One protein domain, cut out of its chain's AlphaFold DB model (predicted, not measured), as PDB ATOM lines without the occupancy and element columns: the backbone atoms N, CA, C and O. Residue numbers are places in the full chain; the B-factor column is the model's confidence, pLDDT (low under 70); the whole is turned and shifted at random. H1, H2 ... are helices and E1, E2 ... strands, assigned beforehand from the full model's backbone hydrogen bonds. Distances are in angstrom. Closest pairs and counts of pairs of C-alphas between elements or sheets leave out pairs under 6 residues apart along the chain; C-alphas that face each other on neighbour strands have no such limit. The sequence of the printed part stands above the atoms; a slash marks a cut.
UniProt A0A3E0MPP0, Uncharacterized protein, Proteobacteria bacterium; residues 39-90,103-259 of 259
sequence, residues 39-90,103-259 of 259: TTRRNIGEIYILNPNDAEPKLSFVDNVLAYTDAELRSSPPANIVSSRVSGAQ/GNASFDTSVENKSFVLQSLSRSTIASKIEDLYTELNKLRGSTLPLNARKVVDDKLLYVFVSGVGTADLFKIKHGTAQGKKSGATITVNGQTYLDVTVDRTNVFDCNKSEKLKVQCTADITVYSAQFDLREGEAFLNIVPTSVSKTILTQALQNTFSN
ATOM      1  N   THR A  39      -6.744  55.466  10.075       77.31
ATOM      2  CA  THR A  39      -6.590  56.001  11.436       77.31
ATOM      3  C   THR A  39      -5.855  57.341  11.406       77.31
ATOM      4  O   THR A  39      -4.963  57.553  10.587       77.31
ATOM      5  N   THR A  40      -6.210  58.256  12.309       68.19
ATOM      6  CA  THR A  40      -5.564  59.576  12.457       68.19
ATOM      7  C   THR A  40      -4.645  59.672  13.674       68.19
ATOM      8  O   THR A  40      -4.063  60.728  13.918       68.19
ATOM      9  N   ARG A  41      -4.540  58.599  14.473       69.00
ATOM     10  CA  ARG A  41      -3.974  58.648  15.834       69.00
ATOM     11  C   ARG A  41      -2.821  57.671  16.082       69.00
ATOM     12  O   ARG A  41      -2.401  57.547  17.228       69.00
ATOM     13  N   ARG A  42      -2.360  56.928  15.072       75.12
ATOM     14  CA  ARG A  42      -1.373  55.846  15.251       75.12
ATOM     15  C   ARG A  42      -0.018  56.219  14.683       75.12
ATOM     16  O   ARG A  42       0.062  56.691  13.552       75.12
ATOM     17  N   ASN A  43       1.020  55.945  15.464       79.44
ATOM     18  CA  ASN A  43       2.410  56.161  15.085       79.44
ATOM     19  C   ASN A  43       3.117  54.824  14.858       79.44
ATOM     20  O   ASN A  43       2.790  53.822  15.495       79.44
ATOM     21  N   ILE A  44       4.107  54.817  13.963       89.38
ATOM     22  CA  ILE A  44       4.977  53.652  13.763       89.38
ATOM     23  C   ILE A  44       5.663  53.297  15.087       89.38
ATOM     24  O   ILE A  44       6.074  54.176  15.842       89.38
ATOM     25  N   GLY A  45       5.797  51.999  15.351       89.06
ATOM     26  CA  GLY A  45       6.526  51.469  16.501       89.06
ATOM     27  C   GLY A  45       5.656  51.179  17.718       89.06
ATOM     28  O   GLY A  45       6.129  50.524  18.641       89.06
ATOM     29  N   GLU A  46       4.389  51.597  17.737       91.12
ATOM     30  CA  GLU A  46       3.463  51.201  18.801       91.12
ATOM     31  C   GLU A  46       3.272  49.675  18.822       91.12
ATOM     32  O   GLU A  46       3.032  49.049  17.779       91.12
ATOM     33  N   ILE A  47       3.367  49.095  20.021       90.44
ATOM     34  CA  ILE A  47       3.287  47.654  20.263       90.44
ATOM     35  C   ILE A  47       2.028  47.346  21.070       90.44
ATOM     36  O   ILE A  47       1.741  47.974  22.089       90.44
ATOM     37  N   TYR A  48       1.291  46.332  20.638       92.31
ATOM     38  CA  TYR A  48       0.090  45.859  21.308       92.31
ATOM     39  C   TYR A  48       0.105  44.339  21.449       92.31
ATOM     40  O   TYR A  48       0.768  43.636  20.688       92.31
ATOM     41  N   ILE A  49      -0.676  43.825  22.395       93.38
ATOM     42  CA  ILE A  49      -1.000  42.402  22.516       93.38
ATOM     43  C   ILE A  49      -2.464  42.191  22.142       93.38
ATOM     44  O   ILE A  49      -3.339  42.952  22.562       93.38
ATOM     45  N   LEU A  50      -2.715  41.137  21.375       94.62
ATOM     46  CA  LEU A  50      -4.032  40.672  20.965       94.62
ATOM     47  C   LEU A  50      -4.209  39.213  21.381       94.62
ATOM     48  O   LEU A  50      -3.404  38.361  21.003       94.62
ATOM     49  N   ASN A  51      -5.299  38.906  22.082       94.50
ATOM     50  CA  ASN A  51      -5.822  37.547  22.120       94.50
ATOM     51  C   ASN A  51      -6.818  37.375  20.960       94.50
ATOM     52  O   ASN A  51      -7.910  37.944  21.013       94.50
ATOM     53  N   PRO A  52      -6.483  36.624  19.896       89.75
ATOM     54  CA  PRO A  52      -7.384  36.460  18.759       89.75
ATOM     55  C   PRO A  52      -8.607  35.586  19.081       89.75
ATOM     56  O   PRO A  52      -9.539  35.555  18.283       89.75
ATOM     57  N   ASN A  53      -8.597  34.874  20.214       91.56
ATOM     58  CA  ASN A  53      -9.660  33.952  20.616       91.56
ATOM     59  C   ASN A  53     -10.692  34.585  21.560       91.56
ATOM     60  O   ASN A  53     -11.667  33.925  21.919       91.56
ATOM     61  N   ASP A  54     -10.490  35.837  21.981       91.06
ATOM     62  CA  ASP A  54     -11.469  36.543  22.804       91.06
ATOM     63  C   ASP A  54     -12.756  36.792  22.008       91.06
ATOM     64  O   ASP A  54     -12.719  37.160  20.833       91.06
ATOM     65  N   ALA A  55     -13.908  36.639  22.669       88.50
ATOM     66  CA  ALA A  55     -15.212  36.932  22.069       88.50
ATOM     67  C   ALA A  55     -15.331  38.406  21.633       88.50
ATOM     68  O   ALA A  55     -15.949  38.714  20.616       88.50
ATOM     69  N   GLU A  56     -14.693  39.304  22.388       89.19
ATOM     70  CA  GLU A  56     -14.526  40.715  22.055       89.19
ATOM     71  C   GLU A  56     -13.028  41.040  21.993       89.19
ATOM     72  O   GLU A  56     -12.458  41.497  22.988       89.19
ATOM     73  N   PRO A  57     -12.360  40.806  20.851       90.50
ATOM     74  CA  PRO A  57     -10.927  41.039  20.750       90.50
ATOM     75  C   PRO A  57     -10.627  42.519  21.006       90.50
ATOM     76  O   PRO A  57     -11.356  43.398  20.537       90.50
ATOM     77  N   LYS A  58      -9.562  42.797  21.761       93.00
ATOM     78  CA  LYS A  58      -9.074  44.143  22.104       93.00
ATOM     79  C   LYS A  58      -7.552  44.167  22.075       93.00
ATOM     80  O   LYS A  58      -6.901  43.154  22.333       93.00
ATOM     81  N   LEU A  59      -6.990  45.329  21.760       91.81
ATOM     82  CA  LEU A  59      -5.557  45.572  21.793       91.81
ATOM     83  C   LEU A  59      -5.169  46.112  23.167       91.81
ATOM     84  O   LEU A  59      -5.682  47.133  23.618       91.81
ATOM     85  N   SER A  60      -4.233  45.437  23.820       91.38
ATOM     86  CA  SER A  60      -3.620  45.927  25.055       91.38
ATOM     87  C   SER A  60      -2.302  46.599  24.710       91.38
ATOM     88  O   SER A  60      -1.410  45.924  24.197       91.38
ATOM     89  N   PHE A  61      -2.184  47.909  24.949       87.50
ATOM     90  CA  PHE A  61      -0.924  48.614  24.723       87.50
ATOM     91  C   PHE A  61       0.156  48.021  25.619       87.50
ATOM     92  O   PHE A  61      -0.025  47.835  26.824       87.50
ATOM     93  N   VAL A  62       1.265  47.688  24.989       81.88
ATOM     94  CA  VAL A  62       2.482  47.259  25.647       81.88
ATOM     95  C   VAL A  62       3.249  48.551  25.854       81.88
ATOM     96  O   VAL A  62       3.543  49.182  24.853       81.88
ATOM     97  N   ASP A  63       3.469  48.978  27.104       73.12
ATOM     98  CA  ASP A  63       4.014  50.295  27.503       73.12
ATOM     99  C   ASP A  63       5.465  50.529  27.026       73.12
ATOM    100  O   ASP A  63       6.407  50.663  27.798       73.12
ATOM    101  N   ASN A  64       5.643  50.462  25.714       72.81
ATOM    102  CA  ASN A  64       6.862  50.482  24.938       72.81
ATOM    103  C   ASN A  64       6.502  50.883  23.509       72.81
ATOM    104  O   ASN A  64       5.612  50.314  22.872       72.81
ATOM    105  N   VAL A  65       7.267  51.824  22.976       79.88
ATOM    106  CA  VAL A  65       7.256  52.157  21.556       79.88
ATOM    107  C   VAL A  65       8.601  51.731  20.996       79.88
ATOM    108  O   VAL A  65       9.649  52.121  21.511       79.88
ATOM    109  N   LEU A  66       8.575  50.903  19.959       85.12
ATOM    110  CA  LEU A  66       9.773  50.440  19.285       85.12
ATOM    111  C   LEU A  66      10.467  51.627  18.612       85.12
ATOM    112  O   LEU A  66       9.933  52.214  17.670       85.12
ATOM    113  N   ALA A  67      11.664  51.969  19.082       86.56
ATOM    114  CA  ALA A  67      12.445  53.036  18.479       86.56
ATOM    115  C   ALA A  67      12.911  52.647  17.065       86.56
ATOM    116  O   ALA A  67      13.426  51.546  16.818       86.56
ATOM    117  N   TYR A  68      12.763  53.584  16.136       88.50
ATOM    118  CA  TYR A  68      13.236  53.459  14.766       88.50
ATOM    119  C   TYR A  68      13.753  54.805  14.260       88.50
ATOM    120  O   TYR A  68      13.448  55.863  14.812       88.50
ATOM    121  N   THR A  69      14.544  54.748  13.202       89.62
ATOM    122  CA  THR A  69      15.040  55.906  12.462       89.62
ATOM    123  C   THR A  69      14.390  55.961  11.086       89.62
ATOM    124  O   THR A  69      14.082  54.928  10.490       89.62
ATOM    125  N   ASP A  70      14.227  57.161  10.530       86.94
ATOM    126  CA  ASP A  70      13.627  57.331   9.198       86.94
ATOM    127  C   ASP A  70      14.408  56.601   8.090       86.94
ATOM    128  O   ASP A  70      13.827  56.211   7.081       86.94
ATOM    129  N   ALA A  71      15.707  56.350   8.290       90.44
ATOM    130  CA  ALA A  71      16.541  55.579   7.366       90.44
ATOM    131  C   ALA A  71      16.148  54.091   7.280       90.44
ATOM    132  O   ALA A  71      16.444  53.430   6.285       90.44
ATOM    133  N   GLU A  72      15.478  53.553   8.303       93.00
ATOM    134  CA  GLU A  72      14.983  52.171   8.318       93.00
ATOM    135  C   GLU A  72      13.642  52.025   7.583       93.00
ATOM    136  O   GLU A  72      13.240  50.905   7.243       93.00
ATOM    137  N   LEU A  73      12.950  53.139   7.319       92.94
ATOM    138  CA  LEU A  73      11.671  53.142   6.624       92.94
ATOM    139  C   LEU A  73      11.860  52.916   5.127       92.94
ATOM    140  O   LEU A  73      12.554  53.649   4.422       92.94
ATOM    141  N   ARG A  74      11.144  51.923   4.608       92.94
ATOM    142  CA  ARG A  74      11.048  51.667   3.173       92.94
ATOM    143  C   ARG A  74       9.816  52.362   2.630       92.94
ATOM    144  O   ARG A  74       8.709  52.144   3.122       92.94
ATOM    145  N   SER A  75      10.025  53.192   1.614       91.69
ATOM    146  CA  SER A  75       8.947  53.895   0.923       91.69
ATOM    147  C   SER A  75       8.464  53.082  -0.271       91.69
ATOM    148  O   SER A  75       9.270  52.627  -1.084       91.69
ATOM    149  N   SER A  76       7.150  52.926  -0.405       90.00
ATOM    150  CA  SER A  76       6.559  52.440  -1.648       90.00
ATOM    151  C   SER A  76       6.707  53.492  -2.755       90.00
ATOM    152  O   SER A  76       6.750  54.694  -2.469       90.00
ATOM    153  N   PRO A  77       6.708  53.084  -4.034       87.38
ATOM    154  CA  PRO A  77       6.468  54.019  -5.124       87.38
ATOM    155  C   PRO A  77       5.135  54.765  -4.914       87.38
ATOM    156  O   PRO A  77       4.185  54.159  -4.402       87.38
ATOM    157  N   PRO A  78       5.037  56.051  -5.300       85.50
ATOM    158  CA  PRO A  78       3.778  56.781  -5.254       85.50
ATOM    159  C   PRO A  78       2.725  56.148  -6.168       85.50
ATOM    160  O   PRO A  78       3.017  55.830  -7.322       85.50
ATOM    161  N   ALA A  79       1.492  56.017  -5.679       82.88
ATOM    162  CA  ALA A  79       0.374  55.494  -6.461       82.88
ATOM    163  C   ALA A  79      -0.914  56.296  -6.230       82.88
ATOM    164  O   ALA A  79      -1.211  56.726  -5.118       82.88
ATOM    165  N   ASN A  80      -1.710  56.462  -7.287       78.75
ATOM    166  CA  ASN A  80      -3.075  56.970  -7.171       78.75
ATOM    167  C   ASN A  80      -4.014  55.784  -6.982       78.75
ATOM    168  O   ASN A  80      -4.026  54.869  -7.807       78.75
ATOM    169  N   ILE A  81      -4.793  55.793  -5.904       71.31
ATOM    170  CA  ILE A  81      -5.684  54.684  -5.568       71.31
ATOM    171  C   ILE A  81      -7.109  55.200  -5.631       71.31
ATOM    172  O   ILE A  81      -7.538  56.013  -4.815       71.31
ATOM    173  N   VAL A  82      -7.832  54.694  -6.624       70.06
ATOM    174  CA  VAL A  82      -9.281  54.811  -6.714       70.06
ATOM    175  C   VAL A  82      -9.810  53.391  -6.732       70.06
ATOM    176  O   VAL A  82      -9.641  52.671  -7.712       70.06
ATOM    177  N   SER A  83     -10.395  52.957  -5.622       64.06
ATOM    178  CA  SER A  83     -10.997  51.629  -5.532       64.06
ATOM    179  C   SER A  83     -12.455  51.763  -5.149       64.06
ATOM    180  O   SER A  83     -12.778  52.489  -4.214       64.06
ATOM    181  N   SER A  84     -13.321  51.075  -5.888       53.56
ATOM    182  CA  SER A  84     -14.727  50.893  -5.545       53.56
ATOM    183  C   SER A  84     -14.972  49.405  -5.347       53.56
ATOM    184  O   SER A  84     -14.906  48.645  -6.314       53.56
ATOM    185  N   ARG A  85     -15.211  48.968  -4.108       46.84
ATOM    186  CA  ARG A  85     -15.732  47.619  -3.849       46.84
ATOM    187  C   ARG A  85     -16.389  47.519  -2.479       46.84
ATOM    188  O   ARG A  85     -15.799  47.909  -1.477       46.84
ATOM    189  N   VAL A  86     -17.562  46.890  -2.436       44.50
ATOM    190  CA  VAL A  86     -18.167  46.325  -1.216       44.50
ATOM    191  C   VAL A  86     -18.729  44.963  -1.543       44.50
ATOM    192  O   VAL A  86     -19.159  44.707  -2.666       44.50
ATOM    193  N   SER A  87     -18.776  44.104  -0.536       38.53
ATOM    194  CA  SER A  87     -19.674  42.960  -0.540       38.53
ATOM    195  C   SER A  87     -20.127  42.620   0.877       38.53
ATOM    196  O   SER A  87     -19.288  42.556   1.773       38.53
ATOM    197  N   GLY A  88     -21.425  42.324   1.021       37.41
ATOM    198  CA  GLY A  88     -21.999  41.545   2.122       37.41
ATOM    199  C   GLY A  88     -22.563  42.341   3.302       37.41
ATOM    200  O   GLY A  88     -21.933  42.390   4.350       37.41
ATOM    201  N   ALA A  89     -23.794  42.857   3.189       39.84
ATOM    202  CA  ALA A  89     -24.694  42.843   4.348       39.84
ATOM    203  C   ALA A  89     -25.693  41.701   4.195       39.84
ATOM    204  O   ALA A  89     -26.331  41.554   3.152       39.84
ATOM    205  N   GLN A  90     -25.827  40.903   5.250       36.38
ATOM    206  CA  GLN A  90     -26.808  39.833   5.339       36.38
ATOM    207  C   GLN A  90     -27.997  40.346   6.158       36.38
ATOM    208  O   GLN A  90     -27.830  40.761   7.303       36.38
ATOM    209  N   GLY A 103     -32.722  37.813  -0.600       39.97
ATOM    210  CA  GLY A 103     -32.220  39.021  -1.255       39.97
ATOM    211  C   GLY A 103     -30.822  39.374  -0.754       39.97
ATOM    212  O   GLY A 103     -30.505  39.143   0.410       39.97
ATOM    213  N   ASN A 104     -29.995  39.934  -1.636       39.09
ATOM    214  CA  ASN A 104     -28.639  40.389  -1.324       39.09
ATOM    215  C   ASN A 104     -28.619  41.922  -1.253       39.09
ATOM    216  O   ASN A 104     -29.124  42.574  -2.165       39.09
ATOM    217  N   ALA A 105     -27.997  42.498  -0.220       42.03
ATOM    218  CA  ALA A 105     -27.690  43.927  -0.174       42.03
ATOM    219  C   ALA A 105     -26.193  44.145  -0.445       42.03
ATOM    220  O   ALA A 105     -25.329  43.543   0.201       42.03
ATOM    221  N   SER A 106     -25.896  45.016  -1.409       45.16
ATOM    222  CA  SER A 106     -24.553  45.525  -1.684       45.16
ATOM    223  C   SER A 106     -24.533  47.017  -1.398       45.16
ATOM    224  O   SER A 106     -25.532  47.702  -1.608       45.16
ATOM    225  N   PHE A 107     -23.394  47.521  -0.945       50.88
ATOM    226  CA  PHE A 107     -23.139  48.960  -0.899       50.88
ATOM    227  C   PHE A 107     -21.997  49.267  -1.859       50.88
ATOM    228  O   PHE A 107     -21.427  48.358  -2.451       50.88
ATOM    229  N   ASP A 108     -21.640  50.532  -1.997       53.78
ATOM    230  CA  ASP A 108     -20.398  50.927  -2.645       53.78
ATOM    231  C   ASP A 108     -19.499  51.574  -1.592       53.78
ATOM    232  O   ASP A 108     -19.971  52.262  -0.689       53.78
ATOM    233  N   THR A 109     -18.203  51.283  -1.631       59.47
ATOM    234  CA  THR A 109     -17.199  51.937  -0.797       59.47
ATOM    235  C   THR A 109     -16.159  52.422  -1.764       59.47
ATOM    236  O   THR A 109     -15.534  51.603  -2.436       59.47
ATOM    237  N   SER A 110     -16.017  53.738  -1.862       66.19
ATOM    238  CA  SER A 110     -14.981  54.359  -2.667       66.19
ATOM    239  C   SER A 110     -13.857  54.827  -1.756       66.19
ATOM    240  O   SER A 110     -14.094  55.620  -0.841       66.19
ATOM    241  N   VAL A 111     -12.641  54.379  -2.035       70.69
ATOM    242  CA  VAL A 111     -11.420  54.959  -1.477       70.69
ATOM    243  C   VAL A 111     -10.811  55.838  -2.556       70.69
ATOM    244  O   VAL A 111     -10.508  55.350  -3.644       70.69
ATOM    245  N   GLU A 112     -10.671  57.124  -2.263       71.81
ATOM    246  CA  GLU A 112     -10.060  58.121  -3.134       71.81
ATOM    247  C   GLU A 112      -8.783  58.634  -2.466       71.81
ATOM    248  O   GLU A 112      -8.821  59.225  -1.382       71.81
ATOM    249  N   ASN A 113      -7.645  58.385  -3.114       75.75
ATOM    250  CA  ASN A 113      -6.338  58.821  -2.650       75.75
ATOM    251  C   ASN A 113      -5.472  59.332  -3.810       75.75
ATOM    252  O   ASN A 113      -5.320  58.646  -4.827       75.75
ATOM    253  N   LYS A 114      -4.877  60.516  -3.625       71.94
ATOM    254  CA  LYS A 114      -3.881  61.096  -4.534       71.94
ATOM    255  C   LYS A 114      -2.479  60.987  -3.933       71.94
ATOM    256  O   LYS A 114      -2.250  61.436  -2.808       71.94
ATOM    257  N   SER A 115      -1.549  60.445  -4.721       79.25
ATOM    258  CA  SER A 115      -0.123  60.345  -4.382       79.25
ATOM    259  C   SER A 115       0.172  59.541  -3.104       79.25
ATOM    260  O   SER A 115       1.004  59.953  -2.291       79.25
ATOM    261  N   PHE A 116      -0.485  58.392  -2.916       85.56
ATOM    262  CA  PHE A 116      -0.265  57.539  -1.747       85.56
ATOM    263  C   PHE A 116       1.169  57.013  -1.698       85.56
ATOM    264  O   PHE A 116       1.658  56.446  -2.676       85.56
ATOM    265  N   VAL A 117       1.816  57.155  -0.543       88.38
ATOM    266  CA  VAL A 117       3.136  56.590  -0.245       88.38
ATOM    267  C   VAL A 117       3.076  55.908   1.117       88.38
ATOM    268  O   VAL A 117       2.843  56.572   2.130       88.38
ATOM    269  N   LEU A 118       3.315  54.597   1.144       91.12
ATOM    270  CA  LEU A 118       3.476  53.834   2.379       91.12
ATOM    271  C   LEU A 118       4.937  53.878   2.819       91.12
ATOM    272  O   LEU A 118       5.821  53.495   2.055       91.12
ATOM    273  N   GLN A 119       5.177  54.305   4.054       92.50
ATOM    274  CA  GLN A 119       6.475  54.210   4.714       92.50
ATOM    275  C   GLN A 119       6.374  53.159   5.812       92.50
ATOM    276  O   GLN A 119       5.543  53.295   6.708       92.50
ATOM    277  N   SER A 120       7.175  52.099   5.733       94.25
ATOM    278  CA  SER A 120       7.073  50.971   6.667       94.25
ATOM    279  C   SER A 120       8.425  50.369   7.023       94.25
ATOM    280  O   SER A 120       9.368  50.378   6.227       94.25
ATOM    281  N   LEU A 121       8.508  49.828   8.233       95.06
ATOM    282  CA  LEU A 121       9.597  48.969   8.670       95.06
ATOM    283  C   LEU A 121       9.417  47.570   8.080       95.06
ATOM    284  O   LEU A 121       8.307  47.052   7.956       95.06
ATOM    285  N   SER A 122      10.532  46.926   7.742       93.69
ATOM    286  CA  SER A 122      10.483  45.548   7.263       93.69
ATOM    287  C   SER A 122      10.113  44.579   8.385       93.69
ATOM    288  O   SER A 122      10.483  44.786   9.542       93.69
ATOM    289  N   ARG A 123       9.443  43.474   8.035       92.81
ATOM    290  CA  ARG A 123       9.024  42.471   9.024       92.81
ATOM    291  C   ARG A 123      10.194  41.891   9.822       92.81
ATOM    292  O   ARG A 123      10.085  41.706  11.027       92.81
ATOM    293  N   SER A 124      11.329  41.661   9.160       92.50
ATOM    294  CA  SER A 124      12.552  41.178   9.807       92.50
ATOM    295  C   SER A 124      13.168  42.215  10.747       92.50
ATOM    296  O   SER A 124      13.653  41.855  11.811       92.50
ATOM    297  N   THR A 125      13.124  43.504  10.383       93.94
ATOM    298  CA  THR A 125      13.605  44.593  11.253       93.94
ATOM    299  C   THR A 125      12.782  44.666  12.534       93.94
ATOM    300  O   THR A 125      13.345  44.792  13.615       93.94
ATOM    301  N   ILE A 126      11.456  44.572  12.416       93.31
ATOM    302  CA  ILE A 126      10.553  44.588  13.570       93.31
ATOM    303  C   ILE A 126      10.818  43.371  14.464       93.31
ATOM    304  O   ILE A 126      11.033  43.557  15.656       93.31
ATOM    305  N   ALA A 127      10.863  42.161  13.889       93.06
ATOM    306  CA  ALA A 127      11.140  40.929  14.630       93.06
ATOM    307  C   ALA A 127      12.436  41.034  15.450       93.06
ATOM    308  O   ALA A 127      12.382  40.920  16.671       93.06
ATOM    309  N   SER A 128      13.556  41.381  14.800       92.50
ATOM    310  CA  SER A 128      14.856  41.553  15.464       92.50
ATOM    311  C   SER A 128      14.779  42.543  16.623       92.50
ATOM    312  O   SER A 128      15.190  42.229  17.731       92.50
ATOM    313  N   LYS A 129      14.185  43.724  16.412       91.00
ATOM    314  CA  LYS A 129      14.124  44.747  17.462       91.00
ATOM    315  C   LYS A 129      13.276  44.323  18.669       91.00
ATOM    316  O   LYS A 129      13.547  44.774  19.776       91.00
ATOM    317  N   ILE A 130      12.248  43.492  18.486       89.56
ATOM    318  CA  ILE A 130      11.445  42.965  19.605       89.56
ATOM    319  C   ILE A 130      12.251  41.944  20.405       89.56
ATOM    320  O   ILE A 130      12.204  41.953  21.634       89.56
ATOM    321  N   GLU A 131      12.980  41.068  19.712       90.75
ATOM    322  CA  GLU A 131      13.874  40.083  20.327       90.75
ATOM    323  C   GLU A 131      14.995  40.774  21.113       90.75
ATOM    324  O   GLU A 131      15.255  40.418  22.267       90.75
ATOM    325  N   ASP A 132      15.590  41.819  20.532       88.94
ATOM    326  CA  ASP A 132      16.610  42.655  21.167       88.94
ATOM    327  C   ASP A 132      16.046  43.357  22.409       88.94
ATOM    328  O   ASP A 132      16.599  43.223  23.503       88.94
ATOM    329  N   LEU A 133      14.890  44.022  22.277       85.50
ATOM    330  CA  LEU A 133      14.227  44.713  23.386       85.50
ATOM    331  C   LEU A 133      13.888  43.744  24.527       85.50
ATOM    332  O   LEU A 133      14.124  44.046  25.697       85.50
ATOM    333  N   TYR A 134      13.374  42.554  24.211       84.62
ATOM    334  CA  TYR A 134      13.135  41.512  25.209       84.62
ATOM    335  C   TYR A 134      14.426  41.103  25.919       84.62
ATOM    336  O   TYR A 134      14.451  41.019  27.149       84.62
ATOM    337  N   THR A 135      15.496  40.873  25.161       84.00
ATOM    338  CA  THR A 135      16.795  40.451  25.691       84.00
ATOM    339  C   THR A 135      17.374  41.494  26.643       84.00
ATOM    340  O   THR A 135      17.834  41.147  27.735       84.00
ATOM    341  N   GLU A 136      17.327  42.773  26.273       81.50
ATOM    342  CA  GLU A 136      17.776  43.881  27.121       81.50
ATOM    343  C   GLU A 136      16.966  43.968  28.416       81.50
ATOM    344  O   GLU A 136      17.530  44.008  29.511       81.50
ATOM    345  N   LEU A 137      15.638  43.929  28.318       76.69
ATOM    346  CA  LEU A 137      14.759  44.018  29.481       76.69
ATOM    347  C   LEU A 137      14.909  42.808  30.417       76.69
ATOM    348  O   LEU A 137      14.848  42.968  31.642       76.69
ATOM    349  N   ASN A 138      15.141  41.609  29.871       75.88
ATOM    350  CA  ASN A 138      15.347  40.379  30.645       75.88
ATOM    351  C   ASN A 138      16.622  40.435  31.477       75.88
ATOM    352  O   ASN A 138      16.596  40.079  32.657       75.88
ATOM    353  N   LYS A 139      17.700  40.991  30.917       76.12
ATOM    354  CA  LYS A 139      18.942  41.252  31.656       76.12
ATOM    355  C   LYS A 139      18.740  42.232  32.818       76.12
ATOM    356  O   LYS A 139      19.439  42.134  33.819       76.12
ATOM    357  N   LEU A 140      17.798  43.172  32.696       71.38
ATOM    358  CA  LEU A 140      17.618  44.264  33.656       71.38
ATOM    359  C   LEU A 140      16.650  43.959  34.812       71.38
ATOM    360  O   LEU A 140      16.817  44.550  35.879       71.38
ATOM    361  N   ARG A 141      15.599  43.137  34.626       59.03
ATOM    362  CA  ARG A 141      14.463  43.100  35.585       59.03
ATOM    363  C   ARG A 141      13.843  41.739  35.924       59.03
ATOM    364  O   ARG A 141      12.878  41.715  36.682       59.03
ATOM    365  N   GLY A 142      14.356  40.618  35.420       55.00
ATOM    366  CA  GLY A 142      14.080  39.270  35.952       55.00
ATOM    367  C   GLY A 142      12.633  38.731  35.975       55.00
ATOM    368  O   GLY A 142      12.476  37.563  36.310       55.00
ATOM    369  N   SER A 143      11.571  39.496  35.666       46.06
ATOM    370  CA  SER A 143      10.204  38.955  35.435       46.06
ATOM    371  C   SER A 143       9.120  39.979  35.066       46.06
ATOM    372  O   SER A 143       8.172  39.613  34.375       46.06
ATOM    373  N   THR A 144       9.217  41.257  35.445       50.16
ATOM    374  CA  THR A 144       8.252  42.289  34.997       50.16
ATOM    375  C   THR A 144       8.733  42.915  33.698       50.16
ATOM    376  O   THR A 144       9.221  44.046  33.665       50.16
ATOM    377  N   LEU A 145       8.682  42.125  32.630       50.31
ATOM    378  CA  LEU A 145       9.098  42.566  31.310       50.31
ATOM    379  C   LEU A 145       7.984  43.392  30.682       50.31
ATOM    380  O   LEU A 145       6.892  42.858  30.488       50.31
ATOM    381  N   PRO A 146       8.245  44.643  30.276       55.50
ATOM    382  CA  PRO A 146       7.234  45.483  29.655       55.50
ATOM    383  C   PRO A 146       6.857  45.018  28.233       55.50
ATOM    384  O   PRO A 146       6.203  45.761  27.526       55.50
ATOM    385  N   LEU A 147       7.209  43.786  27.834       64.25
ATOM    386  CA  LEU A 147       6.749  43.077  26.632       64.25
ATOM    387  C   LEU A 147       5.841  41.866  26.938       64.25
ATOM    388  O   LEU A 147       5.273  41.296  26.017       64.25
ATOM    389  N   ASN A 148       5.674  41.443  28.201       75.38
ATOM    390  CA  ASN A 148       4.878  40.261  28.585       75.38
ATOM    391  C   ASN A 148       5.185  38.980  27.772       75.38
ATOM    392  O   ASN A 148       4.321  38.117  27.649       75.38
ATOM    393  N   ALA A 149       6.401  38.804  27.235       81.19
ATOM    394  CA  ALA A 149       6.676  37.733  26.271       81.19
ATOM    395  C   ALA A 149       6.393  36.328  26.811       81.19
ATOM    396  O   ALA A 149       5.890  35.485  26.078       81.19
ATOM    397  N   ARG A 150       6.635  36.093  28.109       81.50
ATOM    398  CA  ARG A 150       6.270  34.830  28.758       81.50
ATOM    399  C   ARG A 150       4.771  34.556  28.657       81.50
ATOM    400  O   ARG A 150       4.385  33.494  28.192       81.50
ATOM    401  N   LYS A 151       3.948  35.549  29.002       84.81
ATOM    402  CA  LYS A 151       2.492  35.485  28.863       84.81
ATOM    403  C   LYS A 151       2.078  35.311  27.403       84.81
ATOM    404  O   LYS A 151       1.235  34.480  27.108       84.81
ATOM    405  N   VAL A 152       2.679  36.068  26.486       86.88
ATOM    406  CA  VAL A 152       2.372  35.970  25.052       86.88
ATOM    407  C   VAL A 152       2.630  34.557  24.530       86.88
ATOM    408  O   VAL A 152       1.794  34.025  23.807       86.88
ATOM    409  N   VAL A 153       3.737  33.930  24.926       88.38
ATOM    410  CA  VAL A 153       4.067  32.556  24.530       88.38
ATOM    411  C   VAL A 153       3.154  31.537  25.217       88.38
ATOM    412  O   VAL A 153       2.545  30.717  24.530       88.38
ATOM    413  N   ASP A 154       3.032  31.588  26.547       88.25
ATOM    414  CA  ASP A 154       2.281  30.597  27.331       88.25
ATOM    415  C   ASP A 154       0.772  30.629  26.992       88.25
ATOM    416  O   ASP A 154       0.164  29.577  26.783       88.25
ATOM    417  N   ASP A 155       0.192  31.824  26.833       90.25
ATOM    418  CA  ASP A 155      -1.229  32.025  26.501       90.25
ATOM    419  C   ASP A 155      -1.490  32.061  24.978       90.25
ATOM    420  O   ASP A 155      -2.633  32.226  24.546       90.25
ATOM    421  N   LYS A 156      -0.450  31.906  24.143       90.75
ATOM    422  CA  LYS A 156      -0.519  31.971  22.667       90.75
ATOM    423  C   LYS A 156      -1.146  33.269  22.136       90.75
ATOM    424  O   LYS A 156      -1.928  33.258  21.180       90.75
ATOM    425  N   LEU A 157      -0.808  34.392  22.761       93.50
ATOM    426  CA  LEU A 157      -1.221  35.718  22.312       93.50
ATOM    427  C   LEU A 157      -0.391  36.152  21.102       93.50
ATOM    428  O   LEU A 157       0.650  35.576  20.780       93.50
ATOM    429  N   LEU A 158      -0.852  37.205  20.440       94.88
ATOM    430  CA  LEU A 158      -0.180  37.793  19.292       94.88
ATOM    431  C   LEU A 158       0.324  39.181  19.642       94.88
ATOM    432  O   LEU A 158      -0.385  39.962  20.279       94.88
ATOM    433  N   TYR A 159       1.513  39.515  19.160       94.25
ATOM    434  CA  TYR A 159       1.926  40.904  19.113       94.25
ATOM    435  C   TYR A 159       1.382  41.571  17.853       94.25
ATOM    436  O   TYR A 159       1.443  41.012  16.758       94.25
ATOM    437  N   VAL A 160       0.884  42.792  18.003       94.19
ATOM    438  CA  VAL A 160       0.357  43.626  16.924       94.19
ATOM    439  C   VAL A 160       1.164  44.915  16.896       94.19
ATOM    440  O   VAL A 160       1.202  45.641  17.886       94.19
ATOM    441  N   PHE A 161       1.803  45.197  15.766       93.69
ATOM    442  CA  PHE A 161       2.681  46.351  15.600       93.69
ATOM    443  C   PHE A 161       2.152  47.287  14.541       93.69
ATOM    444  O   PHE A 161       1.791  46.844  13.451       93.69
ATOM    445  N   VAL A 162       2.218  48.584  14.824       93.19
ATOM    446  CA  VAL A 162       2.099  49.606  13.784       93.19
ATOM    447  C   VAL A 162       3.424  49.644  13.019       93.19
ATOM    448  O   VAL A 162       4.401  50.250  13.460       93.19
ATOM    449  N   SER A 163       3.481  48.927  11.896       93.94
ATOM    450  CA  SER A 163       4.688  48.737  11.083       93.94
ATOM    451  C   SER A 163       4.957  49.887  10.124       93.94
ATOM    452  O   SER A 163       6.091  50.049   9.675       93.94
ATOM    453  N   GLY A 164       3.951  50.697   9.810       92.62
ATOM    454  CA  GLY A 164       4.097  51.787   8.860       92.62
ATOM    455  C   GLY A 164       2.962  52.794   8.911       92.62
ATOM    456  O   GLY A 164       1.921  52.549   9.517       92.62
ATOM    457  N   VAL A 165       3.156  53.922   8.233       90.06
ATOM    458  CA  VAL A 165       2.106  54.916   7.995       90.06
ATOM    459  C   VAL A 165       1.996  55.216   6.511       90.06
ATOM    460  O   VAL A 165       2.987  55.378   5.796       90.06
ATOM    461  N   GLY A 166       0.758  55.281   6.038       87.12
ATOM    462  CA  GLY A 166       0.450  55.717   4.687       87.12
ATOM    463  C   GLY A 166       0.205  57.217   4.656       87.12
ATOM    464  O   GLY A 166      -0.645  57.728   5.393       87.12
ATOM    465  N   THR A 167       0.940  57.899   3.782       83.69
ATOM    466  CA  THR A 167       0.844  59.339   3.547       83.69
ATOM    467  C   THR A 167       0.192  59.637   2.203       83.69
ATOM    468  O   THR A 167       0.407  58.906   1.237       83.69
ATOM    469  N   ALA A 168      -0.610  60.696   2.130       79.69
ATOM    470  CA  ALA A 168      -1.305  61.108   0.908       79.69
ATOM    471  C   ALA A 168      -1.531  62.617   0.875       79.69
ATOM    472  O   ALA A 168      -1.613  63.231   1.933       79.69
ATOM    473  N   ASP A 169      -1.694  63.209  -0.308       71.38
ATOM    474  CA  ASP A 169      -2.087  64.626  -0.420       71.38
ATOM    475  C   ASP A 169      -3.557  64.813  -0.016       71.38
ATOM    476  O   ASP A 169      -3.957  65.818   0.567       71.38
ATOM    477  N   LEU A 170      -4.371  63.801  -0.315       73.19
ATOM    478  CA  LEU A 170      -5.768  63.721   0.065       73.19
ATOM    479  C   LEU A 170      -6.137  62.261   0.296       73.19
ATOM    480  O   LEU A 170      -5.840  61.417  -0.553       73.19
ATOM    481  N   PHE A 171      -6.836  61.978   1.394       75.56
ATOM    482  CA  PHE A 171      -7.378  60.653   1.653       75.56
ATOM    483  C   PHE A 171      -8.847  60.719   2.059       75.56
ATOM    484  O   PHE A 171      -9.188  61.291   3.096       75.56
ATOM    485  N   LYS A 172      -9.713  60.109   1.241       73.94
ATOM    486  CA  LYS A 172     -11.147  60.008   1.513       73.94
ATOM    487  C   LYS A 172     -11.631  58.574   1.372       73.94
ATOM    488  O   LYS A 172     -11.453  57.955   0.327       73.94
ATOM    489  N   ILE A 173     -12.321  58.079   2.391       71.31
ATOM    490  CA  ILE A 173     -13.115  56.850   2.312       71.31
ATOM    491  C   ILE A 173     -14.572  57.261   2.382       71.31
ATOM    492  O   ILE A 173     -14.978  57.964   3.304       71.31
ATOM    493  N   LYS A 174     -15.363  56.819   1.413       67.88
ATOM    494  CA  LYS A 174     -16.810  57.016   1.401       67.88
ATOM    495  C   LYS A 174     -17.468  55.652   1.381       67.88
ATOM    496  O   LYS A 174     -17.164  54.856   0.499       67.88
ATOM    497  N   HIS A 175     -18.357  55.405   2.328       63.09
ATOM    498  CA  HIS A 175     -19.286  54.282   2.300       63.09
ATOM    499  C   HIS A 175     -20.655  54.793   1.845       63.09
ATOM    500  O   HIS A 175     -21.102  55.843   2.312       63.09
ATOM    501  N   GLY A 176     -21.308  54.050   0.955       53.94
ATOM    502  CA  GLY A 176     -22.561  54.431   0.307       53.94
ATOM    503  C   GLY A 176     -22.356  54.913  -1.132       53.94
ATOM    504  O   GLY A 176     -21.274  55.337  -1.536       53.94
ATOM    505  N   THR A 177     -23.417  54.832  -1.926       48.81
ATOM    506  CA  THR A 177     -23.436  55.275  -3.320       48.81
ATOM    507  C   THR A 177     -23.274  56.794  -3.412       48.81
ATOM    508  O   THR A 177     -23.969  57.562  -2.744       48.81
ATOM    509  N   ALA A 178     -22.352  57.246  -4.268       39.19
ATOM    510  CA  ALA A 178     -22.192  58.660  -4.582       39.19
ATOM    511  C   ALA A 178     -23.508  59.228  -5.140       39.19
ATOM    512  O   ALA A 178     -24.090  58.638  -6.047       39.19
ATOM    513  N   GLN A 179     -23.963  60.353  -4.575       42.75
ATOM    514  CA  GLN A 179     -25.031  61.224  -5.086       42.75
ATOM    515  C   GLN A 179     -26.172  60.495  -5.831       42.75
ATOM    516  O   GLN A 179     -26.192  60.405  -7.056       42.75
ATOM    517  N   GLY A 180     -27.182  60.043  -5.083       40.88
ATOM    518  CA  GLY A 180     -28.532  59.865  -5.632       40.88
ATOM    519  C   GLY A 180     -28.902  58.494  -6.202       40.88
ATOM    520  O   GLY A 180     -29.994  58.368  -6.752       40.88
ATOM    521  N   LYS A 181     -28.085  57.444  -6.050       41.03
ATOM    522  CA  LYS A 181     -28.547  56.069  -6.322       41.03
ATOM    523  C   LYS A 181     -28.874  55.343  -5.023       41.03
ATOM    524  O   LYS A 181     -27.977  55.026  -4.253       41.03
ATOM    525  N   LYS A 182     -30.164  55.085  -4.792       44.59
ATOM    526  CA  LYS A 182     -30.669  54.263  -3.687       44.59
ATOM    527  C   LYS A 182     -30.023  52.877  -3.751       44.59
ATOM    528  O   LYS A 182     -30.228  52.160  -4.726       44.59
ATOM    529  N   SER A 183     -29.270  52.501  -2.723       46.03
ATOM    530  CA  SER A 183     -28.969  51.090  -2.476       46.03
ATOM    531  C   SER A 183     -30.050  50.579  -1.535       46.03
ATOM    532  O   SER A 183     -30.059  50.912  -0.350       46.03
ATOM    533  N   GLY A 184     -31.012  49.851  -2.096       47.94
ATOM    534  CA  GLY A 184     -32.101  49.239  -1.351       47.94
ATOM    535  C   GLY A 184     -32.295  47.794  -1.774       47.94
ATOM    536  O   GLY A 184     -32.101  47.445  -2.938       47.94
ATOM    537  N   ALA A 185     -32.637  46.942  -0.813       44.62
ATOM    538  CA  ALA A 185     -33.128  45.607  -1.106       44.62
ATOM    539  C   ALA A 185     -34.643  45.711  -1.318       44.62
ATOM    540  O   ALA A 185     -35.379  46.011  -0.377       44.62
ATOM    541  N   THR A 186     -35.104  45.486  -2.548       41.47
ATOM    542  CA  THR A 186     -36.535  45.389  -2.861       41.47
ATOM    543  C   THR A 186     -36.967  43.935  -2.730       41.47
ATOM    544  O   THR A 186     -36.414  43.067  -3.406       41.47
ATOM    545  N   ILE A 187     -37.961  43.656  -1.885       43.72
ATOM    546  CA  ILE A 187     -38.579  42.323  -1.814       43.72
ATOM    547  C   ILE A 187     -39.918  42.363  -2.539       43.72
ATOM    548  O   ILE A 187     -40.871  42.999  -2.078       43.72
ATOM    549  N   THR A 188     -39.981  41.642  -3.657       38.78
ATOM    550  CA  THR A 188     -41.195  41.467  -4.457       38.78
ATOM    551  C   THR A 188     -41.695  40.031  -4.313       38.78
ATOM    552  O   THR A 188     -40.961  39.091  -4.612       38.78
ATOM    553  N   VAL A 189     -42.946  39.845  -3.890       40.69
ATOM    554  CA  VAL A 189     -43.622  38.534  -3.865       40.69
ATOM    555  C   VAL A 189     -44.872  38.638  -4.737       40.69
ATOM    556  O   VAL A 189     -45.648  39.576  -4.606       40.69
ATOM    557  N   ASN A 190     -45.063  37.719  -5.687       39.44
ATOM    558  CA  ASN A 190     -46.213  37.725  -6.610       39.44
ATOM    559  C   ASN A 190     -46.454  39.070  -7.338       39.44
ATOM    560  O   ASN A 190     -47.593  39.455  -7.585       39.44
ATOM    561  N   GLY A 191     -45.385  39.805  -7.661       37.44
ATOM    562  CA  GLY A 191     -45.472  41.109  -8.333       37.44
ATOM    563  C   GLY A 191     -45.841  42.293  -7.427       37.44
ATOM    564  O   GLY A 191     -45.858  43.423  -7.906       37.44
ATOM    565  N   GLN A 192     -46.083  42.068  -6.131       38.06
ATOM    566  CA  GLN A 192     -46.260  43.123  -5.131       38.06
ATOM    567  C   GLN A 192     -44.968  43.355  -4.343       38.06
ATOM    568  O   GLN A 192     -44.319  42.411  -3.896       38.06
ATOM    569  N   THR A 193     -44.605  44.625  -4.163       45.75
ATOM    570  CA  THR A 193     -43.475  45.043  -3.325       45.75
ATOM    571  C   THR A 193     -43.918  45.111  -1.866       45.75
ATOM    572  O   THR A 193     -44.837  45.860  -1.544       45.75
ATOM    573  N   TYR A 194     -43.259  44.355  -0.985       44.94
ATOM    574  CA  TYR A 194     -43.609  44.280   0.445       44.94
ATOM    575  C   TYR A 194     -42.679  45.095   1.340       44.94
ATOM    576  O   TYR A 194     -43.058  45.463   2.449       44.94
ATOM    577  N   LEU A 195     -41.461  45.368   0.874       46.84
ATOM    578  CA  LEU A 195     -40.477  46.121   1.634       46.84
ATOM    579  C   LEU A 195     -39.545  46.874   0.681       46.84
ATOM    580  O   LEU A 195     -38.962  46.270  -0.222       46.84
ATOM    581  N   ASP A 196     -39.411  48.180   0.913       42.69
ATOM    582  CA  ASP A 196     -38.364  49.030   0.344       42.69
ATOM    583  C   ASP A 196     -37.492  49.516   1.507       42.69
ATOM    584  O   ASP A 196     -37.885  50.397   2.276       42.69
ATOM    585  N   VAL A 197     -36.333  48.879   1.703       42.88
ATOM    586  CA  VAL A 197     -35.353  49.336   2.696       42.88
ATOM    587  C   VAL A 197     -34.392  50.282   1.999       42.88
ATOM    588  O   VAL A 197     -33.473  49.842   1.316       42.88
ATOM    589  N   THR A 198     -34.575  51.583   2.203       45.88
ATOM    590  CA  THR A 198     -33.595  52.590   1.786       45.88
ATOM    591  C   THR A 198     -32.535  52.746   2.877       45.88
ATOM    592  O   THR A 198     -32.852  53.129   4.004       45.88
ATOM    593  N   VAL A 199     -31.268  52.454   2.560       47.12
ATOM    594  CA  VAL A 199     -30.136  52.715   3.464       47.12
ATOM    595  C   VAL A 199     -29.456  54.020   3.051       47.12
ATOM    596  O   VAL A 199     -28.469  54.023   2.318       47.12
ATOM    597  N   ASP A 200     -29.976  55.142   3.544       47.59
ATOM    598  CA  ASP A 200     -29.346  56.458   3.390       47.59
ATOM    599  C   ASP A 200     -28.289  56.659   4.479       47.59
ATOM    600  O   ASP A 200     -28.537  57.276   5.517       47.59
ATOM    601  N   ARG A 201     -27.090  56.103   4.283       52.44
ATOM    602  CA  ARG A 201     -25.936  56.427   5.133       52.44
ATOM    603  C   ARG A 201     -24.688  56.623   4.296       52.44
ATOM    604  O   ARG A 201     -23.913  55.696   4.084       52.44
ATOM    605  N   THR A 202     -24.486  57.863   3.864       56.66
ATOM    606  CA  THR A 202     -23.187  58.307   3.365       56.66
ATOM    607  C   THR A 202     -22.297  58.597   4.562       56.66
ATOM    608  O   THR A 202     -22.458  59.620   5.227       56.66
ATOM    609  N   ASN A 203     -21.351  57.707   4.836       60.62
ATOM    610  CA  ASN A 203     -20.323  57.954   5.836       60.62
ATOM    611  C   ASN A 203     -19.008  58.285   5.143       60.62
ATOM    612  O   ASN A 203     -18.598  57.577   4.223       60.62
ATOM    613  N   VAL A 204     -18.358  59.362   5.582       63.91
ATOM    614  CA  VAL A 204     -17.111  59.843   4.988       63.91
ATOM    615  C   VAL A 204     -16.040  59.944   6.063       63.91
ATOM    616  O   VAL A 204     -16.199  60.689   7.028       63.91
ATOM    617  N   PHE A 205     -14.944  59.215   5.874       69.75
ATOM    618  CA  PHE A 205     -13.670  59.486   6.530       69.75
ATOM    619  C   PHE A 205     -12.872  60.403   5.606       69.75
ATOM    620  O   PHE A 205     -12.542  60.004   4.491       69.75
ATOM    621  N   ASP A 206     -12.613  61.637   6.034       70.31
ATOM    622  CA  ASP A 206     -11.866  62.636   5.266       70.31
ATOM    623  C   ASP A 206     -10.690  63.122   6.107       70.31
ATOM    624  O   ASP A 206     -10.869  63.638   7.211       70.31
ATOM    625  N   CYS A 207      -9.487  62.926   5.589       69.69
ATOM    626  CA  CYS A 207      -8.253  63.328   6.228       69.69
ATOM    627  C   CYS A 207      -7.540  64.302   5.281       69.69
ATOM    628  O   CYS A 207      -7.028  63.907   4.233       69.69
ATOM    629  N   ASN A 208      -7.563  65.592   5.633       65.38
ATOM    630  CA  ASN A 208      -6.976  66.684   4.854       65.38
ATOM    631  C   ASN A 208      -6.270  67.675   5.799       65.38
ATOM    632  O   ASN A 208      -6.913  68.254   6.675       65.38
ATOM    633  N   LYS A 209      -4.958  67.888   5.632       51.66
ATOM    634  CA  LYS A 209      -4.193  68.946   6.318       51.66
ATOM    635  C   LYS A 209      -3.670  69.931   5.284       51.66
ATOM    636  O   LYS A 209      -2.473  69.976   5.040       51.66
ATOM    637  N   SER A 210      -4.546  70.772   4.739       52.19
ATOM    638  CA  SER A 210      -4.224  71.755   3.690       52.19
ATOM    639  C   SER A 210      -3.666  71.116   2.408       52.19
ATOM    640  O   SER A 210      -2.929  70.140   2.436       52.19
ATOM    641  N   GLU A 211      -3.960  71.697   1.250       55.41
ATOM    642  CA  GLU A 211      -3.630  71.109  -0.063       55.41
ATOM    643  C   GLU A 211      -2.120  70.923  -0.341       55.41
ATOM    644  O   GLU A 211      -1.748  70.444  -1.409       55.41
ATOM    645  N   LYS A 212      -1.237  71.320   0.587       54.16
ATOM    646  CA  LYS A 212       0.221  71.337   0.410       54.16
ATOM    647  C   LYS A 212       0.996  70.351   1.290       54.16
ATOM    648  O   LYS A 212       2.205  70.240   1.105       54.16
ATOM    649  N   LEU A 213       0.362  69.661   2.244       63.34
ATOM    650  CA  LEU A 213       1.058  68.738   3.148       63.34
ATOM    651  C   LEU A 213       0.490  67.328   3.037       63.34
ATOM    652  O   LEU A 213      -0.712  67.117   3.172       63.34
ATOM    653  N   LYS A 214       1.388  66.353   2.878       67.69
ATOM    654  CA  LYS A 214       1.022  64.944   2.973       67.69
ATOM    655  C   LYS A 214       0.505  64.632   4.375       67.69
ATOM    656  O   LYS A 214       1.146  64.950   5.377       67.69
ATOM    657  N   VAL A 215      -0.641  63.972   4.443       71.06
ATOM    658  CA  VAL A 215      -1.298  63.562   5.681       71.06
ATOM    659  C   VAL A 215      -1.098  62.084   5.960       71.06
ATOM    660  O   VAL A 215      -1.297  61.251   5.081       71.06
ATOM    661  N   GLN A 216      -0.727  61.755   7.198       78.94
ATOM    662  CA  GLN A 216      -0.740  60.387   7.714       78.94
ATOM    663  C   GLN A 216      -2.167  60.049   8.148       78.94
ATOM    664  O   GLN A 216      -2.689  60.649   9.087       78.94
ATOM    665  N   CYS A 217      -2.809  59.133   7.427       77.31
ATOM    666  CA  CYS A 217      -4.230  58.807   7.630       77.31
ATOM    667  C   CYS A 217      -4.508  57.306   7.640       77.31
ATOM    668  O   CYS A 217      -5.661  56.880   7.735       77.31
ATOM    669  N   THR A 218      -3.459  56.504   7.470       85.06
ATOM    670  CA  THR A 218      -3.547  55.051   7.524       85.06
ATOM    671  C   THR A 218      -2.323  54.495   8.233       85.06
ATOM    672  O   THR A 218      -1.237  55.066   8.125       85.06
ATOM    673  N   ALA A 219      -2.502  53.375   8.913       89.44
ATOM    674  CA  ALA A 219      -1.455  52.593   9.538       89.44
ATOM    675  C   ALA A 219      -1.334  51.247   8.823       89.44
ATOM    676  O   ALA A 219      -2.337  50.573   8.578       89.44
ATOM    677  N   ASP A 220      -0.110  50.858   8.497       92.88
ATOM    678  CA  ASP A 220       0.209  49.468   8.197       92.88
ATOM    679  C   ASP A 220       0.418  48.721   9.516       92.88
ATOM    680  O   ASP A 220       1.023  49.254  10.453       92.88
ATOM    681  N   ILE A 221      -0.136  47.514   9.601       93.50
ATOM    682  CA  ILE A 221      -0.124  46.711  10.820       93.50
ATOM    683  C   ILE A 221       0.419  45.331  10.498       93.50
ATOM    684  O   ILE A 221      -0.138  44.603   9.677       93.50
ATOM    685  N   THR A 222       1.463  44.936  11.221       94.44
ATOM    686  CA  THR A 222       2.019  43.588  11.139       94.44
ATOM    687  C   THR A 222       1.789  42.842  12.445       94.44
ATOM    688  O   THR A 222       1.952  43.392  13.533       94.44
ATOM    689  N   VAL A 223       1.415  41.571  12.329       95.56
ATOM    690  CA  VAL A 223       1.126  40.693  13.463       95.56
ATOM    691  C   VAL A 223       2.202  39.621  13.564       95.56
ATOM    692  O   VAL A 223       2.679  39.114  12.548       95.56
ATOM    693  N   TYR A 224       2.586  39.282  14.789       95.75
ATOM    694  CA  TYR A 224       3.614  38.286  15.064       95.75
ATOM    695  C   TYR A 224       3.158  37.322  16.148       95.75
ATOM    696  O   TYR A 224       2.519  37.712  17.126       95.75
ATOM    697  N   SER A 225       3.531  36.060  15.978       94.88
ATOM    698  CA  SER A 225       3.546  35.078  17.055       94.88
ATOM    699  C   SER A 225       4.926  35.059  17.699       94.88
ATOM    700  O   SER A 225       5.929  35.341  17.041       94.88
ATOM    701  N   ALA A 226       4.974  34.678  18.967       92.75
ATOM    702  CA  ALA A 226       6.216  34.514  19.701       92.75
ATOM    703  C   ALA A 226       6.395  33.063  20.144       92.75
ATOM    704  O   ALA A 226       5.420  32.388  20.483       92.75
ATOM    705  N   GLN A 227       7.642  32.611  20.194       92.38
ATOM    706  CA  GLN A 227       8.036  31.350  20.818       92.38
ATOM    707  C   GLN A 227       9.370  31.520  21.549       92.38
ATOM    708  O   GLN A 227      10.116  32.455  21.266       92.38
ATOM    709  N   PHE A 228       9.677  30.615  22.479       89.62
ATOM    710  CA  PHE A 228      11.019  30.525  23.045       89.62
ATOM    711  C   PHE A 228      11.808  29.419  22.357       89.62
ATOM    712  O   PHE A 228      11.397  28.259  22.373       89.62
ATOM    713  N   ASP A 229      12.966  29.781  21.819       88.81
ATOM    714  CA  ASP A 229      13.975  28.838  21.367       88.81
ATOM    715  C   ASP A 229      14.978  28.623  22.507       88.81
ATOM    716  O   ASP A 229      15.587  29.573  23.004       88.81
ATOM    717  N   LEU A 230      15.173  27.373  22.926       84.56
ATOM    718  CA  LEU A 230      16.197  27.027  23.911       84.56
ATOM    719  C   LEU A 230      17.544  26.844  23.206       84.56
ATOM    720  O   LEU A 230      17.673  25.987  22.330       84.56
ATOM    721  N   ARG A 231      18.551  27.628  23.597       84.50
ATOM    722  CA  ARG A 231      19.927  27.522  23.091       84.50
ATOM    723  C   ARG A 231      20.878  27.547  24.278       84.50
ATOM    724  O   ARG A 231      20.797  28.445  25.103       84.50
ATOM    725  N   GLU A 232      21.724  26.526  24.394       84.75
ATOM    726  CA  GLU A 232      22.736  26.425  25.464       84.75
ATOM    727  C   GLU A 232      22.173  26.560  26.900       84.75
ATOM    728  O   GLU A 232      22.862  26.984  27.818       84.75
ATOM    729  N   GLY A 233      20.910  26.164  27.109       76.44
ATOM    730  CA  GLY A 233      20.229  26.260  28.408       76.44
ATOM    731  C   GLY A 233      19.547  27.607  28.680       76.44
ATOM    732  O   GLY A 233      18.845  27.729  29.682       76.44
ATOM    733  N   GLU A 234      19.675  28.580  27.777       77.88
ATOM    734  CA  GLU A 234      19.011  29.880  27.851       77.88
ATOM    735  C   GLU A 234      17.821  29.961  26.881       77.88
ATOM    736  O   GLU A 234      17.834  29.395  25.784       77.88
ATOM    737  N   ALA A 235      16.757  30.654  27.297       79.62
ATOM    738  CA  ALA A 235      15.557  30.855  26.490       79.62
ATOM    739  C   ALA A 235      15.640  32.175  25.715       79.62
ATOM    740  O   ALA A 235      15.607  33.256  26.309       79.62
ATOM    741  N   PHE A 236      15.676  32.081  24.388       83.81
ATOM    742  CA  PHE A 236      15.674  33.221  23.478       83.81
ATOM    743  C   PHE A 236      14.283  33.420  22.897       83.81
ATOM    744  O   PHE A 236      13.645  32.463  22.458       83.81
ATOM    745  N   LEU A 237      13.801  34.661  22.904       90.19
ATOM    746  CA  LEU A 237      12.557  34.996  22.227       90.19
ATOM    747  C   LEU A 237      12.789  34.924  20.717       90.19
ATOM    748  O   LEU A 237      13.757  35.488  20.222       90.19
ATOM    749  N   ASN A 238      11.897  34.243  20.013       92.12
ATOM    750  CA  ASN A 238      11.853  34.188  18.560       92.12
ATOM    751  C   ASN A 238      10.494  34.725  18.096       92.12
ATOM    752  O   ASN A 238       9.439  34.273  18.560       92.12
ATOM    753  N   ILE A 239      10.530  35.714  17.209       93.50
ATOM    754  CA  ILE A 239       9.376  36.464  16.727       93.50
ATOM    755  C   ILE A 239       9.136  36.143  15.256       93.50
ATOM    756  O   ILE A 239       9.900  36.507  14.364       93.50
ATOM    757  N   VAL A 240       8.001  35.500  14.984       92.69
ATOM    758  CA  VAL A 240       7.659  35.017  13.644       92.69
ATOM    759  C   VAL A 240       6.478  35.818  13.098       92.69
ATOM    760  O   VAL A 240       5.423  35.853  13.743       92.69
ATOM    761  N   PRO A 241       6.604  36.460  11.917       93.00
ATOM    762  CA  PRO A 241       5.471  37.105  11.272       93.00
ATOM    763  C   PRO A 241       4.344  36.102  11.058       93.00
ATOM    764  O   PRO A 241       4.557  35.024  10.502       93.00
ATOM    765  N   THR A 242       3.138  36.475  11.455       94.50
ATOM    766  CA  THR A 242       1.962  35.619  11.333       94.50
ATOM    767  C   THR A 242       0.786  36.398  10.765       94.50
ATOM    768  O   THR A 242       0.809  37.626  10.652       94.50
ATOM    769  N   SER A 243      -0.246  35.676  10.354       89.06
ATOM    770  CA  SER A 243      -1.484  36.253   9.853       89.06
ATOM    771  C   SER A 243      -2.610  36.041  10.856       89.06
ATOM    772  O   SER A 243      -2.773  34.976  11.445       89.06
ATOM    773  N   VAL A 244      -3.421  37.079  11.029       90.00
ATOM    774  CA  VAL A 244      -4.694  37.021  11.746       90.00
ATOM    775  C   VAL A 244      -5.799  37.430  10.783       90.00
ATOM    776  O   VAL A 244      -5.559  38.172   9.826       90.00
ATOM    777  N   SER A 245      -7.020  36.944  11.013       88.19
ATOM    778  CA  SER A 245      -8.171  37.382  10.225       88.19
ATOM    779  C   SER A 245      -8.298  38.905  10.275       88.19
ATOM    780  O   SER A 245      -8.308  39.508  11.350       88.19
ATOM    781  N   LYS A 246      -8.448  39.516   9.097       81.69
ATOM    782  CA  LYS A 246      -8.642  40.963   8.939       81.69
ATOM    783  C   LYS A 246      -9.857  41.438   9.745       81.69
ATOM    784  O   LYS A 246      -9.784  42.480  10.381       81.69
ATOM    785  N   THR A 247     -10.915  40.625   9.822       81.75
ATOM    786  CA  THR A 247     -12.104  40.896  10.645       81.75
ATOM    787  C   THR A 247     -11.773  40.993  12.133       81.75
ATOM    788  O   THR A 247     -12.209  41.936  12.785       81.75
ATOM    789  N   ILE A 248     -10.971  40.063  12.667       88.75
ATOM    790  CA  ILE A 248     -10.566  40.069  14.084       88.75
ATOM    791  C   ILE A 248      -9.743  41.322  14.383       88.75
ATOM    792  O   ILE A 248      -9.999  42.004  15.370       88.75
ATOM    793  N   LEU A 249      -8.788  41.662  13.512       88.38
ATOM    794  CA  LEU A 249      -7.931  42.830  13.707       88.38
ATOM    795  C   LEU A 249      -8.712  44.149  13.596       88.38
ATOM    796  O   LEU A 249      -8.520  45.040  14.420       88.38
ATOM    797  N   THR A 250      -9.635  44.267  12.635       83.12
ATOM    798  CA  THR A 250     -10.545  45.419  12.540       83.12
ATOM    799  C   THR A 250     -11.400  45.557  13.798       83.12
ATOM    800  O   THR A 250     -11.475  46.656  14.345       83.12
ATOM    801  N   GLN A 251     -11.993  44.462  14.286       83.88
ATOM    802  CA  GLN A 251     -12.799  44.479  15.507       83.88
ATOM    803  C   GLN A 251     -11.955  44.870  16.726       83.88
ATOM    804  O   GLN A 251     -12.392  45.690  17.527       83.88
ATOM    805  N   ALA A 252     -10.728  44.351  16.836       90.00
ATOM    806  CA  ALA A 252      -9.807  44.699  17.913       90.00
ATOM    807  C   ALA A 252      -9.482  46.194  17.934       90.00
ATOM    808  O   ALA A 252      -9.565  46.833  18.983       90.00
ATOM    809  N   LEU A 253      -9.162  46.773  16.776       86.06
ATOM    810  CA  LEU A 253      -8.890  48.203  16.640       86.06
ATOM    811  C   LEU A 253     -10.111  49.051  17.018       86.06
ATOM    812  O   LEU A 253      -9.981  49.989  17.801       86.06
ATOM    813  N   GLN A 254     -11.294  48.690  16.519       80.38
ATOM    814  CA  GLN A 254     -12.547  49.378  16.845       80.38
ATOM    815  C   GLN A 254     -12.844  49.321  18.346       80.38
ATOM    816  O   GLN A 254     -13.014  50.356  18.986       80.38
ATOM    817  N   ASN A 255     -12.808  48.125  18.935       85.31
ATOM    818  CA  ASN A 255     -13.083  47.911  20.356       85.31
ATOM    819  C   ASN A 255     -12.100  48.634  21.284       85.31
ATOM    820  O   ASN A 255     -12.432  48.900  22.438       85.31
ATOM    821  N   THR A 256     -10.885  48.911  20.810       86.19
ATOM    822  CA  THR A 256      -9.864  49.594  21.612       86.19
ATOM    823  C   THR A 256      -9.992  51.112  21.512       86.19
ATOM    824  O   THR A 256      -9.649  51.822  22.455       86.19
ATOM    825  N   PHE A 257     -10.458  51.635  20.375       78.00
ATOM    826  CA  PHE A 257     -10.186  53.024  20.011       78.00
ATOM    827  C   PHE A 257     -11.379  53.840  19.515       78.00
ATOM    828  O   PHE A 257     -11.219  55.045  19.346       78.00
ATOM    829  N   SER A 258     -12.549  53.241  19.292       64.81
ATOM    830  CA  SER A 258     -13.764  53.948  18.855       64.81
ATOM    831  C   SER A 258     -14.515  54.677  19.988       64.81
ATOM    832  O   SER A 258     -15.732  54.824  19.903       64.81
ATOM    833  N   ASN A 259     -13.799  55.136  21.023       47.09
ATOM    834  CA  ASN A 259     -14.339  55.941  22.129       47.09
ATOM    835  C   ASN A 259     -14.252  57.443  21.838       47.09
ATOM    836  O   ASN A 259     -13.137  57.918  21.503       47.09
TER     837      ASN A 259
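AT A GLANCE: This is residues 39 to 90 and 103 to 259 of the 259 residues of an uncharacterized protein of Proteobacteria bacterium (UniProt A0A3E0MPP0). A twisted sheet folds at a corner near residue 114 into two wings. One wing, E1, E2, E5, E10 and E11, has H1, H2 and H3 on it; the other, E3, E6, E9 and the first part of E4, has no named helix on it, and beyond it the hairpin E7 and E8 makes the far tip of a long arm. The 209 printed residues have three named helices and eleven named strands, in the order E1 E2 E3 E4 H1 H2 E5 E6 E7 E8 E9 E10 E11 H3, of mixed class, and each neighbour pair of strands is antiparallel. The whole is loose, with a radius of gyration of the C-alphas of 21.7 A, and elongated, spanning 77 by 45 by 27 A.

HOW THE PARTS SIT: E1, residues 46 to 50, forms a hairpin with E2, residues 59 to 65, with N 49 and O 60 within hydrogen-bond range at 2.9 A. On the other side of E1 lies E5, residues 158 to 168, with N 48 and O 160 at 2.8 A. E3, residues 79 to 84, is antiparallel to E4, residues 109 to 120, with N 81 and O 113 at 3.1 A. On the other side of E4 lie E6, residues 170 to 175, with N 112 and O 172 at 2.8 A, and E5, with N 117 and O 167 at 2.9 A. H1, residues 123 to 141, is on the sheet; its closest C-alphas to E11, residues 234 to 242, are those of Ala 127 and Ile 239, 5.2 A apart. H2, residues 149 to 154, stands at the sheet's level, its height 2.5 A. E7, residues 184 to 189, and E8, residues 192 to 198, form a hairpin, with N 189 and O 192 at 2.9 A. E9, residues 203 to 207, is antiparallel to E6, with N 173 and O 205 at 2.9 A; E8 is apart from both. E10, residues 215 to 231, is antiparallel to E5, with N 166 and O 218 at 2.9 A, and forms a hairpin with E11, with N 227 and O 238 at 2.9 A. H3, residues 246 to 257, is on the sheet at a height of 9.4 A; its closest C-alphas to E2 are those of Ala 252 and Leu 59, 5.8 A apart. In H1, H2 and H3 every O i to N i+4 pair is within hydrogen-bond range.

IN THESE COORDINATES: E1 begins at C-alpha 46, (3.463, 51.201, 18.801). E4 is 25.4 A long and bends by 87 degrees at residue 114; H1 is 27.1 A, E5 29.7 A and E11 24.4 A. E10, 45.3 A, bends by 55 degrees at residue 218. H3, 16.4 A, ends at C-alpha 257, (-10.186, 53.024, 20.011).

THE WHOLE: The C-alphas farthest apart, those of Gly 191 and Glu 232, are 77.5 A apart. Residues 91 to 102 are not printed, and C-alphas 90 and 103 are 8.6 A apart across the cut. The link E2 to E3 is long, 13 residues. The mean pLDDT of the printed part is 74.8; 67 residues are under 70, among them residues 174 to 205.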